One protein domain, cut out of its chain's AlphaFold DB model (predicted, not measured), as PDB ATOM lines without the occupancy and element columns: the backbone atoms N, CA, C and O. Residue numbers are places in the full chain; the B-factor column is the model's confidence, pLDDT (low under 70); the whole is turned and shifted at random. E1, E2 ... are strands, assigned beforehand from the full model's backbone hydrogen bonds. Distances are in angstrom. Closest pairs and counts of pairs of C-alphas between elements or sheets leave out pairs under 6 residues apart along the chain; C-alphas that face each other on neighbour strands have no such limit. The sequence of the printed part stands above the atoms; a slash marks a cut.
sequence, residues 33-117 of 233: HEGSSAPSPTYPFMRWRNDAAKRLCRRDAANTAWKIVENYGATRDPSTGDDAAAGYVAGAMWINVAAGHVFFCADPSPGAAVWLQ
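What this domain is: This is residues 33 to 117 of the 233 residues of an uncharacterized protein of Defluviicoccus sp (UniProt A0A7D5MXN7). Picture a single twisted sheet of seven strands, two three-strand meanders set side by side: E2, E3, E4 make one half, E5, E6, E7 the other, and short E1 lies along the free edge of the first half. There is no named helix, and the long stretch of residues 75 to 87 loops over one face of the second half on its way from E4 to E5. The printed part has 85 residues, of which 40, under half, are in the seven named strands, E1 to E7 in chain order; the class is all strand. The sheet is mixed, in the order E1, E2, E3, E4, E5, E6, E7. The whole is compact, with a radius of gyration of the C-alphas of 12.6 A and spans of 35 by 25 by 16 A.

Where its parts are: Find C-alpha 33 at (-38.795, 12.444, -4.661); there E1 begins, residues 33 to 35, 7.0 A long. Next come E2, residues 47 to 50, 9.7 A, and E3, residues 55 to 59, 13.0 A. E4, residues 66 to 74, starts at C-alpha 66, (-30.639, 22.220, -6.722), spans 18.0 A and bends by 72 degrees at residue 69. E5, residues 88 to 96, spans 15.2 A and bends by 109 degrees at residue 91. E6 is residues 101 to 107, 18.3 A, and E7, residues 114 to 116, 6.7 A, ends at C-alpha 116, (-35.204, 28.667, -27.768).

How they stand to each other: Start at edge strand E1: it is parallel to E2, at 13 degrees, with N 49 and O 33 2.8 A apart. E2 and E3 form an antiparallel hairpin at 148 degrees; look at N 48 and O 57, 2.8 A. E3 and E4 form the next hairpin, antiparallel at 174 degrees, with N 58 and O 67 at 2.8 A. E4 and E5 are parallel neighbours at 15 degrees; N 93 and O 69 are 2.9 A apart. E5 and E6 form an antiparallel hairpin at 165 degrees, with N 94 and O 103 at 2.8 A. E6 and edge strand E7 form the last hairpin, antiparallel at 138 degrees, with N 116 and O 104 at 2.8 A. E1 and E7 are apart.

The domain as a whole: The C-alphas of Pro 41 and Ala 99, the two farthest apart, are 36.8 A from each other. From edge to edge the strands' lines turn by 100 degrees. The links E1 to E2, 11 residues, and E4 to E5, 13 residues, are long. The printed part has no cut, its mean pLDDT is 94.2, and no printed residue is under 70.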
ATOM      1  N   HIS A  33     -37.968  11.999  -5.783       86.44
ATOM      2  CA  HIS A  33     -38.795  12.444  -4.661       86.44
ATOM      3  C   HIS A  33     -39.799  13.498  -5.119       86.44
ATOM      4  O   HIS A  33     -39.499  14.294  -6.008       86.44
ATOM      5  N   GLU A  34     -40.948  13.585  -4.458       89.62
ATOM      6  CA  GLU A  34     -41.949  14.624  -4.700       89.62
ATOM      7  C   GLU A  34     -42.381  15.302  -3.398       89.62
ATOM      8  O   GLU A  34     -42.336  14.709  -2.322       89.62
ATOM      9  N   GLY A  35     -42.761  16.575  -3.491       91.19
ATOM     10  CA  GLY A  35     -43.294  17.326  -2.356       91.19
ATOM     11  C   GLY A  35     -43.081  18.830  -2.472       91.19
ATOM     12  O   GLY A  35     -42.397  19.316  -3.374       91.19
ATOM     13  N   SER A  36     -43.662  19.581  -1.539       90.81
ATOM     14  CA  SER A  36     -43.542  21.046  -1.472       90.81
ATOM     15  C   SER A  36     -42.172  21.531  -0.990       90.81
ATOM     16  O   SER A  36     -41.809  22.682  -1.223       90.81
ATOM     17  N   SER A  37     -41.413  20.659  -0.324       90.56
ATOM     18  CA  SER A  37     -40.121  20.967   0.288       90.56
ATOM     19  C   SER A  37     -39.042  20.027  -0.229       90.56
ATOM     20  O   SER A  37     -39.326  18.881  -0.580       90.56
ATOM     21  N   ALA A  38     -37.801  20.517  -0.269       89.25
ATOM     22  CA  ALA A  38     -36.674  19.716  -0.719       89.25
ATOM     23  C   ALA A  38     -36.466  18.498   0.207       89.25
ATOM     24  O   ALA A  38     -36.532  18.656   1.430       89.25
ATOM     25  N   PRO A  39     -36.181  17.309  -0.350       89.56
ATOM     26  CA  PRO A  39     -35.862  16.120   0.429       89.56
ATOM     27  C   PRO A  39     -34.642  16.321   1.335       89.56
ATOM     28  O   PRO A  39     -33.735  17.087   1.007       89.56
ATOM     29  N   SER A  40     -34.605  15.585   2.445       85.19
ATOM     30  CA  SER A  40     -33.443  15.466   3.325       85.19
ATOM     31  C   SER A  40     -33.317  14.014   3.803       85.19
ATOM     32  O   SER A  40     -34.342  13.438   4.178       85.19
ATOM     33  N   PRO A  41     -32.108  13.423   3.827       84.50
ATOM     34  CA  PRO A  41     -30.839  13.974   3.327       84.50
ATOM     35  C   PRO A  41     -30.815  14.098   1.790       84.50
ATOM     36  O   PRO A  41     -31.680  13.556   1.106       84.50
ATOM     37  N   THR A  42     -29.844  14.835   1.235       88.75
ATOM     38  CA  THR A  42     -29.669  14.953  -0.226       88.75
ATOM     39  C   THR A  42     -28.426  14.233  -0.716       88.75
ATOM     40  O   THR A  42     -27.420  14.169  -0.009       88.75
ATOM     41  N   TYR A  43     -28.478  13.764  -1.961       87.25
ATOM     42  CA  TYR A  43     -27.383  13.068  -2.635       87.25
ATOM     43  C   TYR A  43     -27.069  13.723  -3.993       87.25
ATOM     44  O   TYR A  43     -27.960  14.342  -4.589       87.25
ATOM     45  N   PRO A  44     -25.830  13.602  -4.513       88.88
ATOM     46  CA  PRO A  44     -25.500  14.052  -5.864       88.88
ATOM     47  C   PRO A  44     -26.470  13.486  -6.907       88.88
ATOM     48  O   PRO A  44     -26.840  12.318  -6.847       88.88
ATOM     49  N   PHE A  45     -26.878  14.310  -7.875       88.44
ATOM     50  CA  PHE A  45     -27.784  13.939  -8.978       88.44
ATOM     51  C   PHE A  45     -29.191  13.447  -8.608       88.44
ATOM     52  O   PHE A  45     -29.979  13.169  -9.515       88.44
ATOM     53  N   MET A  46     -29.541  13.417  -7.321       90.69
ATOM     54  CA  MET A  46     -30.896  13.177  -6.825       90.69
ATOM     55  C   MET A  46     -31.902  14.075  -7.549       90.69
ATOM     56  O   MET A  46     -31.647  15.274  -7.717       90.69
ATOM     57  N   ARG A  47     -33.046  13.524  -7.973       92.25
ATOM     58  CA  ARG A  47     -34.139  14.315  -8.551       92.25
ATOM     59  C   ARG A  47     -35.221  14.590  -7.522       92.25
ATOM     60  O   ARG A  47     -35.557  13.750  -6.690       92.25
ATOM     61  N   TRP A  48     -35.795  15.777  -7.626       93.38
ATOM     62  CA  TRP A  48     -36.916  16.210  -6.814       93.38
ATOM     63  C   TRP A  48     -37.927  16.967  -7.668       93.38
ATOM     64  O   TRP A  48     -37.594  17.953  -8.328       93.38
ATOM     65  N   ARG A  49     -39.179  16.524  -7.626       94.38
ATOM     66  CA  ARG A  49     -40.325  17.234  -8.175       94.38
ATOM     67  C   ARG A  49     -40.909  18.145  -7.097       94.38
ATOM     68  O   ARG A  49     -41.587  17.692  -6.176       94.38
ATOM     69  N   ASN A  50     -40.649  19.443  -7.228       95.06
ATOM     70  CA  ASN A  50     -41.272  20.463  -6.401       95.06
ATOM     71  C   ASN A  50     -42.708  20.689  -6.885       95.06
ATOM     72  O   ASN A  50     -42.916  21.320  -7.925       95.06
ATOM     73  N   ASP A  51     -43.684  20.185  -6.132       92.31
ATOM     74  CA  ASP A  51     -45.099  20.306  -6.495       92.31
ATOM     75  C   ASP A  51     -45.671  21.706  -6.204       92.31
ATOM     76  O   ASP A  51     -46.606  22.146  -6.867       92.31
ATOM     77  N   ALA A  52     -45.082  22.464  -5.277       93.88
ATOM     78  CA  ALA A  52     -45.541  23.820  -4.976       93.88
ATOM     79  C   ALA A  52     -45.160  24.808  -6.093       93.88
ATOM     80  O   ALA A  52     -45.991  25.579  -6.563       93.88
ATOM     81  N   ALA A  53     -43.905  24.758  -6.546       93.75
ATOM     82  CA  ALA A  53     -43.393  25.625  -7.607       93.75
ATOM     83  C   ALA A  53     -43.560  25.035  -9.017       93.75
ATOM     84  O   ALA A  53     -43.202  25.701  -9.987       93.75
ATOM     85  N   LYS A  54     -44.057  23.792  -9.124       96.25
ATOM     86  CA  LYS A  54     -44.222  23.037 -10.375       96.25
ATOM     87  C   LYS A  54     -42.918  22.942 -11.185       96.25
ATOM     88  O   LYS A  54     -42.848  23.309 -12.358       96.25
ATOM     89  N   ARG A  55     -41.853  22.462 -10.530       96.06
ATOM     90  CA  ARG A  55     -40.499  22.331 -11.106       96.06
ATOM     91  C   ARG A  55     -39.919  20.940 -10.890       96.06
ATOM     92  O   ARG A  55     -40.122  20.347  -9.834       96.06
ATOM     93  N   LEU A  56     -39.173  20.435 -11.871       96.19
ATOM     94  CA  LEU A  56     -38.294  19.281 -11.703       96.19
ATOM     95  C   LEU A  56     -36.869  19.786 -11.483       96.19
ATOM     96  O   LEU A  56     -36.266  20.432 -12.344       96.19
ATOM     97  N   CYS A  57     -36.335  19.471 -10.315       95.62
ATOM     98  CA  CYS A  57     -35.008  19.856  -9.881       95.62
ATOM     99  C   CYS A  57     -34.103  18.624  -9.806       95.62
ATOM    100  O   CYS A  57     -34.546  17.519  -9.498       95.62
ATOM    101  N   ARG A  58     -32.808  18.820 -10.040       94.88
ATOM    102  CA  ARG A  58     -31.764  17.808  -9.873       94.88
ATOM    103  C   ARG A  58     -30.622  18.386  -9.047       94.88
ATOM    104  O   ARG A  58     -30.213  19.517  -9.304       94.88
ATOM    105  N   ARG A  59     -30.087  17.638  -8.084       93.88
ATOM    106  CA  ARG A  59     -28.849  18.029  -7.396       93.88
ATOM    107  C   ARG A  59     -27.671  18.050  -8.362       93.88
ATOM    108  O   ARG A  59     -27.579  17.231  -9.274       93.88
ATOM    109  N   ASP A  60     -26.770  19.000  -8.175       92.56
ATOM    110  CA  ASP A  60     -25.506  19.007  -8.899       92.56
ATOM    111  C   ASP A  60     -24.562  17.889  -8.424       92.56
ATOM    112  O   ASP A  60     -24.808  17.208  -7.427       92.56
ATOM    113  N   ALA A  61     -23.476  17.682  -9.171       90.25
ATOM    114  CA  ALA A  61     -22.489  16.640  -8.881       90.25
ATOM    115  C   ALA A  61     -21.832  16.812  -7.501       90.25
ATOM    116  O   ALA A  61     -21.452  15.834  -6.867       90.25
ATOM    117  N   ALA A  62     -21.716  18.059  -7.038       93.12
ATOM    118  CA  ALA A  62     -21.151  18.404  -5.739       93.12
ATOM    119  C   ALA A  62     -22.167  18.302  -4.586       93.12
ATOM    120  O   ALA A  62     -21.777  18.450  -3.432       93.12
ATOM    121  N   ASN A  63     -23.452  18.062  -4.879       91.00
ATOM    122  CA  ASN A  63     -24.546  18.036  -3.904       91.00
ATOM    123  C   ASN A  63     -24.668  19.329  -3.074       91.00
ATOM    124  O   ASN A  63     -25.007  19.301  -1.892       91.00
ATOM    125  N   THR A  64     -24.406  20.484  -3.684       94.44
ATOM    126  CA  THR A  64     -24.458  21.791  -3.013       94.44
ATOM    127  C   THR A  64     -25.692  22.585  -3.425       94.44
ATOM    128  O   THR A  64     -26.312  23.239  -2.585       94.44
ATOM    129  N   ALA A  65     -26.149  22.452  -4.674       94.75
ATOM    130  CA  ALA A  65     -27.284  23.207  -5.200       94.75
ATOM    131  C   ALA A  65     -28.321  22.323  -5.906       94.75
ATOM    132  O   ALA A  65     -28.001  21.286  -6.488       94.75
ATOM    133  N   TRP A  66     -29.587  22.743  -5.853       95.38
ATOM    134  CA  TRP A  66     -30.639  22.220  -6.722       95.38
ATOM    135  C   TRP A  66     -30.631  23.003  -8.028       95.38
ATOM    136  O   TRP A  66     -30.638  24.232  -8.025       95.38
ATOM    137  N   LYS A  67     -30.615  22.283  -9.141       96.38
ATOM    138  CA  LYS A  67     -30.642  22.833 -10.491       96.38
ATOM    139  C   LYS A  67     -31.975  22.508 -11.144       96.38
ATOM    140  O   LYS A  67     -32.389  21.352 -11.138       96.38
ATOM    141  N   ILE A  68     -32.650  23.515 -11.684       97.62
ATOM    142  CA  ILE A  68     -33.948  23.361 -12.340       97.62
ATOM    143  C   ILE A  68     -33.703  22.816 -13.742       97.62
ATOM    144  O   ILE A  68     -33.048  23.462 -14.558       97.62
ATOM    145  N   VAL A  69     -34.221  21.618 -14.004       97.06
ATOM    146  CA  VAL A  69     -34.139  20.949 -15.311       97.06
ATOM    147  C   VAL A  69     -35.447  21.123 -16.080       97.06
ATOM    148  O   VAL A  69     -35.445  21.137 -17.305       97.06
ATOM    149  N   GLU A  70     -36.561  21.309 -15.374       97.56
ATOM    150  CA  GLU A  70     -37.857  21.575 -15.989       97.56
ATOM    151  C   GLU A  70     -38.687  22.526 -15.129       97.56
ATOM    152  O   GLU A  70     -38.785  22.356 -13.911       97.56
ATOM    153  N   ASN A  71     -39.319  23.507 -15.763       97.44
ATOM    154  CA  ASN A  71     -40.365  24.333 -15.177       97.44
ATOM    155  C   ASN A  71     -41.669  24.069 -15.935       97.44
ATOM    156  O   ASN A  71     -41.814  24.510 -17.072       97.44
ATOM    157  N   TYR A  72     -42.588  23.333 -15.311       96.44
ATOM    158  CA  TYR A  72     -43.812  22.835 -15.948       96.44
ATOM    159  C   TYR A  72     -45.087  23.549 -15.478       96.44
ATOM    160  O   TYR A  72     -46.189  23.145 -15.834       96.44
ATOM    161  N   GLY A  73     -44.956  24.607 -14.672       95.44
ATOM    162  CA  GLY A  73     -46.086  25.423 -14.215       95.44
ATOM    163  C   GLY A  73     -45.896  26.917 -14.435       95.44
ATOM    164  O   GLY A  73     -46.499  27.715 -13.720       95.44
ATOM    165  N   ALA A  74     -45.045  27.320 -15.383       96.94
ATOM    166  CA  ALA A  74     -44.877  28.729 -15.700       96.94
ATOM    167  C   ALA A  74     -46.127  29.288 -16.390       96.94
ATOM    168  O   ALA A  74     -46.717  28.645 -17.250       96.94
ATOM    169  N   THR A  75     -46.507  30.518 -16.057       96.00
ATOM    170  CA  THR A  75     -47.644  31.229 -16.677       96.00
ATOM    171  C   THR A  75     -47.209  32.361 -17.606       96.00
ATOM    172  O   THR A  75     -48.041  33.110 -18.113       96.00
ATOM    173  N   ARG A  76     -45.898  32.502 -17.818       95.38
ATOM    174  CA  ARG A  76     -45.289  33.460 -18.742       95.38
ATOM    175  C   ARG A  76     -44.168  32.792 -19.526       95.38
ATOM    176  O   ARG A  76     -43.635  31.768 -19.089       95.38
ATOM    177  N   ASP A  77     -43.793  33.410 -20.634       94.81
ATOM    178  CA  ASP A  77     -42.589  33.044 -21.375       94.81
ATOM    179  C   ASP A  77     -41.330  33.389 -20.547       94.81
ATOM    180  O   ASP A  77     -41.374  34.303 -19.708       94.81
ATOM    181  N   PRO A  78     -40.223  32.644 -20.722       96.12
ATOM    182  CA  PRO A  78     -38.980  32.910 -20.009       96.12
ATOM    183  C   PRO A  78     -38.374  34.253 -20.433       96.12
ATOM    184  O   PRO A  78     -38.482  34.682 -21.582       96.12
ATOM    185  N   SER A  79     -37.708  34.911 -19.490       95.25
ATOM    186  CA  SER A  79     -36.972  36.161 -19.688       95.25
ATOM    187  C   SER A  79     -35.459  35.946 -19.589       95.25
ATOM    188  O   SER A  79     -34.994  34.880 -19.191       95.25
ATOM    189  N   THR A  80     -34.668  36.980 -19.883       95.62
ATOM    190  CA  THR A  80     -33.203  36.929 -19.723       95.62
ATOM    191  C   THR A  80     -32.746  36.730 -18.273       95.62
ATOM    192  O   THR A  80     -31.618  36.297 -18.061       95.62
ATOM    193  N   GLY A  81     -33.600  37.027 -17.284       95.69
ATOM    194  CA  GLY A  81     -33.335  36.782 -15.859       95.69
ATOM    195  C   GLY A  81     -33.725  35.381 -15.376       95.69
ATOM    196  O   GLY A  81     -33.485  35.034 -14.222       95.69
ATOM    197  N   ASP A  82     -34.339  34.565 -16.235       97.38
ATOM    198  CA  ASP A  82     -34.614  33.156 -15.955       97.38
ATOM    199  C   ASP A  82     -33.367  32.324 -16.320       97.38
ATOM    200  O   ASP A  82     -33.316  31.639 -17.340       97.38
ATOM    201  N   ASP A  83     -32.327  32.451 -15.491       97.75
ATOM    202  CA  ASP A  83     -30.934  32.087 -15.780       97.75
ATOM    203  C   ASP A  83     -30.301  31.135 -14.730       97.75
ATOM    204  O   ASP A  83     -30.981  30.552 -13.875       97.75
ATOM    205  N   ALA A  84     -28.975  30.964 -14.772       96.38
ATOM    206  CA  ALA A  84     -28.218  30.143 -13.827       96.38
ATOM    207  C   ALA A  84     -28.238  30.663 -12.381       96.38
ATOM    208  O   ALA A  84     -28.129  29.851 -11.457       96.38
ATOM    209  N   ALA A  85     -28.389  31.974 -12.164       96.38
ATOM    210  CA  ALA A  85     -28.558  32.553 -10.833       96.38
ATOM    211  C   ALA A  85     -29.959  32.255 -10.274       96.38
ATOM    212  O   ALA A  85     -30.097  31.992  -9.079       96.38
ATOM    213  N   ALA A  86     -30.976  32.179 -11.139       95.12
ATOM    214  CA  ALA A  86     -32.302  31.654 -10.801       95.12
ATOM    215  C   ALA A  86     -32.339  30.113 -10.654       95.12
ATOM    216  O   ALA A  86     -33.344  29.550 -10.212       95.12
ATOM    217  N   GLY A  87     -31.238  29.427 -10.981       95.56
ATOM    218  CA  GLY A  87     -31.046  27.990 -10.787       95.56
ATOM    219  C   GLY A  87     -31.284  27.127 -12.026       95.56
ATOM    220  O   GLY A  87     -31.176  25.903 -11.918       95.56
ATOM    221  N   TYR A  88     -31.579  27.718 -13.186       97.38
ATOM    222  CA  TYR A  88     -31.725  26.984 -14.445       97.38
ATOM    223  C   TYR A  88     -30.378  26.492 -14.977       97.38
ATOM    224  O   TYR A  88     -29.315  27.031 -14.670       97.38
ATOM    225  N   VAL A  89     -30.416  25.428 -15.773       96.75
ATOM    226  CA  VAL A  89     -29.235  24.872 -16.442       96.75
ATOM    227  C   VAL A  89     -29.429  24.843 -17.948       96.75
ATOM    228  O   VAL A  89     -30.557  24.834 -18.436       96.75
ATOM    229  N   ALA A  90     -28.323  24.772 -18.688       96.25
ATOM    230  CA  ALA A  90     -28.370  24.503 -20.118       96.25
ATOM    231  C   ALA A  90     -29.135  23.193 -20.381       96.25
ATOM    232  O   ALA A  90     -28.963  22.201 -19.666       96.25
ATOM    233  N   GLY A  91     -30.002  23.211 -21.389       95.81
ATOM    234  CA  GLY A  91     -30.921  22.123 -21.710       95.81
ATOM    235  C   GLY A  91     -32.171  22.052 -20.828       95.81
ATOM    236  O   GLY A  91     -32.971  21.139 -21.023       95.81
ATOM    237  N   ALA A  92     -32.368  22.971 -19.874       97.38
ATOM    238  CA  ALA A  92     -33.609  23.018 -19.106       97.38
ATOM    239  C   ALA A  92     -34.815  23.294 -20.014       97.38
ATOM    240  O   ALA A  92     -34.713  24.050 -20.979       97.38
ATOM    241  N   MET A  93     -35.960  22.704 -19.682       97.25
ATOM    242  CA  MET A  93     -37.217  22.923 -20.391       97.25
ATOM    243  C   MET A  93     -38.122  23.876 -19.606       97.25
ATOM    244  O   MET A  93     -38.242  23.785 -18.384       97.25
ATOM    245  N   TRP A  94     -38.781  24.785 -20.311       97.44
ATOM    246  CA  TRP A  94     -39.750  25.719 -19.756       97.44
ATOM    247  C   TRP A  94     -41.073  25.567 -20.489       97.44
ATOM    248  O   TRP A  94     -41.125  25.712 -21.706       97.44
ATOM    249  N   ILE A  95     -42.147  25.306 -19.754       96.19
ATOM    250  CA  ILE A  95     -43.493  25.164 -20.301       96.19
ATOM    251  C   ILE A  95     -44.333  26.315 -19.764       96.19
ATOM    252  O   ILE A  95     -44.683  26.348 -18.582       96.19
ATOM    253  N   ASN A  96     -44.662  27.259 -20.646       95.56
ATOM    254  CA  ASN A  96     -45.679  28.258 -20.367       95.56
ATOM    255  C   ASN A  96     -47.056  27.616 -20.572       95.56
ATOM    256  O   ASN A  96     -47.552  27.529 -21.696       95.56
ATOM    257  N   VAL A  97     -47.685  27.181 -19.482       95.06
ATOM    258  CA  VAL A  97     -48.986  26.498 -19.519       95.06
ATOM    259  C   VAL A  97     -50.146  27.434 -19.854       95.06
ATOM    260  O   VAL A  97     -51.191  26.963 -20.290       95.06
ATOM    261  N   ALA A  98     -49.976  28.749 -19.682       94.00
ATOM    262  CA  ALA A  98     -51.009  29.728 -20.019       94.00
ATOM    263  C   ALA A  98     -51.095  29.970 -21.535       94.00
ATOM    264  O   ALA A  98     -52.192  30.117 -22.067       94.00
ATOM    265  N   ALA A  99     -49.951  29.988 -22.227       90.12
ATOM    266  CA  ALA A  99     -49.877  30.198 -23.677       90.12
ATOM    267  C   ALA A  99     -49.682  28.903 -24.490       90.12
ATOM    268  O   ALA A  99     -49.792  28.924 -25.712       90.12
ATOM    269  N   GLY A 100     -49.372  27.775 -23.841       89.69
ATOM    270  CA  GLY A 100     -49.047  26.517 -24.521       89.69
ATOM    271  C   GLY A 100     -47.680  26.524 -25.215       89.69
ATOM    272  O   GLY A 100     -47.459  25.745 -26.142       89.69
ATOM    273  N   HIS A 101     -46.762  27.402 -24.801       91.81
ATOM    274  CA  HIS A 101     -45.415  27.487 -25.367       91.81
ATOM    275  C   HIS A 101     -44.429  26.605 -24.597       91.81
ATOM    276  O   HIS A 101     -44.487  26.504 -23.371       91.81
ATOM    277  N   VAL A 102     -43.481  26.013 -25.319       94.12
ATOM    278  CA  VAL A 102     -42.370  25.242 -24.751       94.12
ATOM    279  C   VAL A 102     -41.066  25.907 -25.165       94.12
ATOM    280  O   VAL A 102     -40.933  26.304 -26.312       94.12
ATOM    281  N   PHE A 103     -40.100  26.018 -24.265       96.25
ATOM    282  CA  PHE A 103     -38.776  26.561 -24.553       96.25
ATOM    283  C   PHE A 103     -37.690  25.643 -23.998       96.25
ATOM    284  O   PHE A 103     -37.883  24.984 -22.977       96.25
ATOM    285  N   PHE A 104     -36.528  25.646 -24.642       96.12
ATOM    286  CA  PHE A 104     -35.309  24.993 -24.188       96.12
ATOM    287  C   PHE A 104     -34.236  26.043 -23.898       96.12
ATOM    288  O   PHE A 104     -33.967  26.907 -24.732       96.12
ATOM    289  N   CYS A 105     -33.605  25.967 -22.730       96.62
ATOM    290  CA  CYS A 105     -32.499  26.843 -22.366       96.62
ATOM    291  C   CYS A 105     -31.266  26.469 -23.193       96.62
ATOM    292  O   CYS A 105     -30.687  25.401 -22.989       96.62
ATOM    293  N   ALA A 106     -30.839  27.343 -24.099       96.06
ATOM    294  CA  ALA A 106     -29.598  27.160 -24.847       96.06
ATOM    295  C   ALA A 106     -28.383  27.604 -24.024       96.06
ATOM    296  O   ALA A 106     -27.384  26.892 -23.974       96.06
ATOM    297  N   ASP A 107     -28.502  28.742 -23.337       96.56
ATOM    298  CA  ASP A 107     -27.438  29.327 -22.517       96.56
ATOM    299  C   ASP A 107     -28.045  29.970 -21.257       96.56
ATOM    300  O   ASP A 107     -28.841  30.897 -21.385       96.56
ATOM    301  N   PRO A 108     -27.723  29.497 -20.041       96.81
ATOM    302  CA  PRO A 108     -28.243  30.053 -18.795       96.81
ATOM    303  C   PRO A 108     -27.367  31.191 -18.227       96.81
ATOM    304  O   PRO A 108     -27.359  31.393 -17.014       96.81
ATOM    305  N   SER A 109     -26.580  31.900 -19.042       97.44
ATOM    306  CA  SER A 109     -25.705  32.991 -18.582       97.44
ATOM    307  C   SER A 109     -26.439  34.009 -17.682       97.44
ATOM    308  O   SER A 109     -27.499  34.504 -18.072       97.44
ATOM    309  N   PRO A 110     -25.910  34.349 -16.484       97.19
ATOM    310  CA  PRO A 110     -26.580  35.258 -15.550       97.19
ATOM    311  C   PRO A 110     -26.910  36.627 -16.162       97.19
ATOM    312  O   PRO A 110     -26.037  37.296 -16.712       97.19
ATOM    313  N   GLY A 111     -28.170  37.048 -16.055       95.44
ATOM    314  CA  GLY A 111     -28.724  38.283 -16.613       95.44
ATOM    315  C   GLY A 111     -28.926  38.277 -18.132       95.44
ATOM    316  O   GLY A 111     -29.426  39.262 -18.679       95.44
ATOM    317  N   ALA A 112     -28.543  37.201 -18.819       94.06
ATOM    318  CA  ALA A 112     -28.505  37.115 -20.274       94.06
ATOM    319  C   ALA A 112     -28.892  35.717 -20.786       94.06
ATOM    320  O   ALA A 112     -28.332  35.246 -21.777       94.06
ATOM    321  N   ALA A 113     -29.832  35.039 -20.121       96.75
ATOM    322  CA  ALA A 113     -30.246  33.706 -20.543       96.75
ATOM    323  C   ALA A 113     -30.863  33.703 -21.951       96.75
ATOM    324  O   ALA A 113     -31.649  34.583 -22.312       96.75
ATOM    325  N   VAL A 114     -30.541  32.667 -22.724       95.94
ATOM    326  CA  VAL A 114     -31.037  32.431 -24.081       95.94
ATOM    327  C   VAL A 114     -31.957  31.214 -24.079       95.94
ATOM    328  O   VAL A 114     -31.522  30.085 -23.831       95.94
ATOM    329  N   TRP A 115     -33.226  31.443 -24.415       95.88
ATOM    330  CA  TRP A 115     -34.272  30.423 -24.487       95.88
ATOM    331  C   TRP A 115     -34.775  30.263 -25.923       95.88
ATOM    332  O   TRP A 115     -35.132  31.236 -26.583       95.88
ATOM    333  N   LEU A 116     -34.802  29.021 -26.408       93.12
ATOM    334  CA  LEU A 116     -35.204  28.667 -27.768       93.12
ATOM    335  C   LEU A 116     -36.557  27.963 -27.760       93.12
ATOM    336  O   LEU A 116     -36.730  26.969 -27.061       93.12
ATOM    337  N   GLN A 117     -37.496  28.421 -28.580       91.12
ATOM    338  CA  GLN A 117     -38.776  27.743 -28.785       91.12
ATOM    339  C   GLN A 117     -38.666  26.752 -29.962       91.12
ATOM    340  O   GLN A 117     -38.368  27.177 -31.079       91.12
TER     341      GLN A 117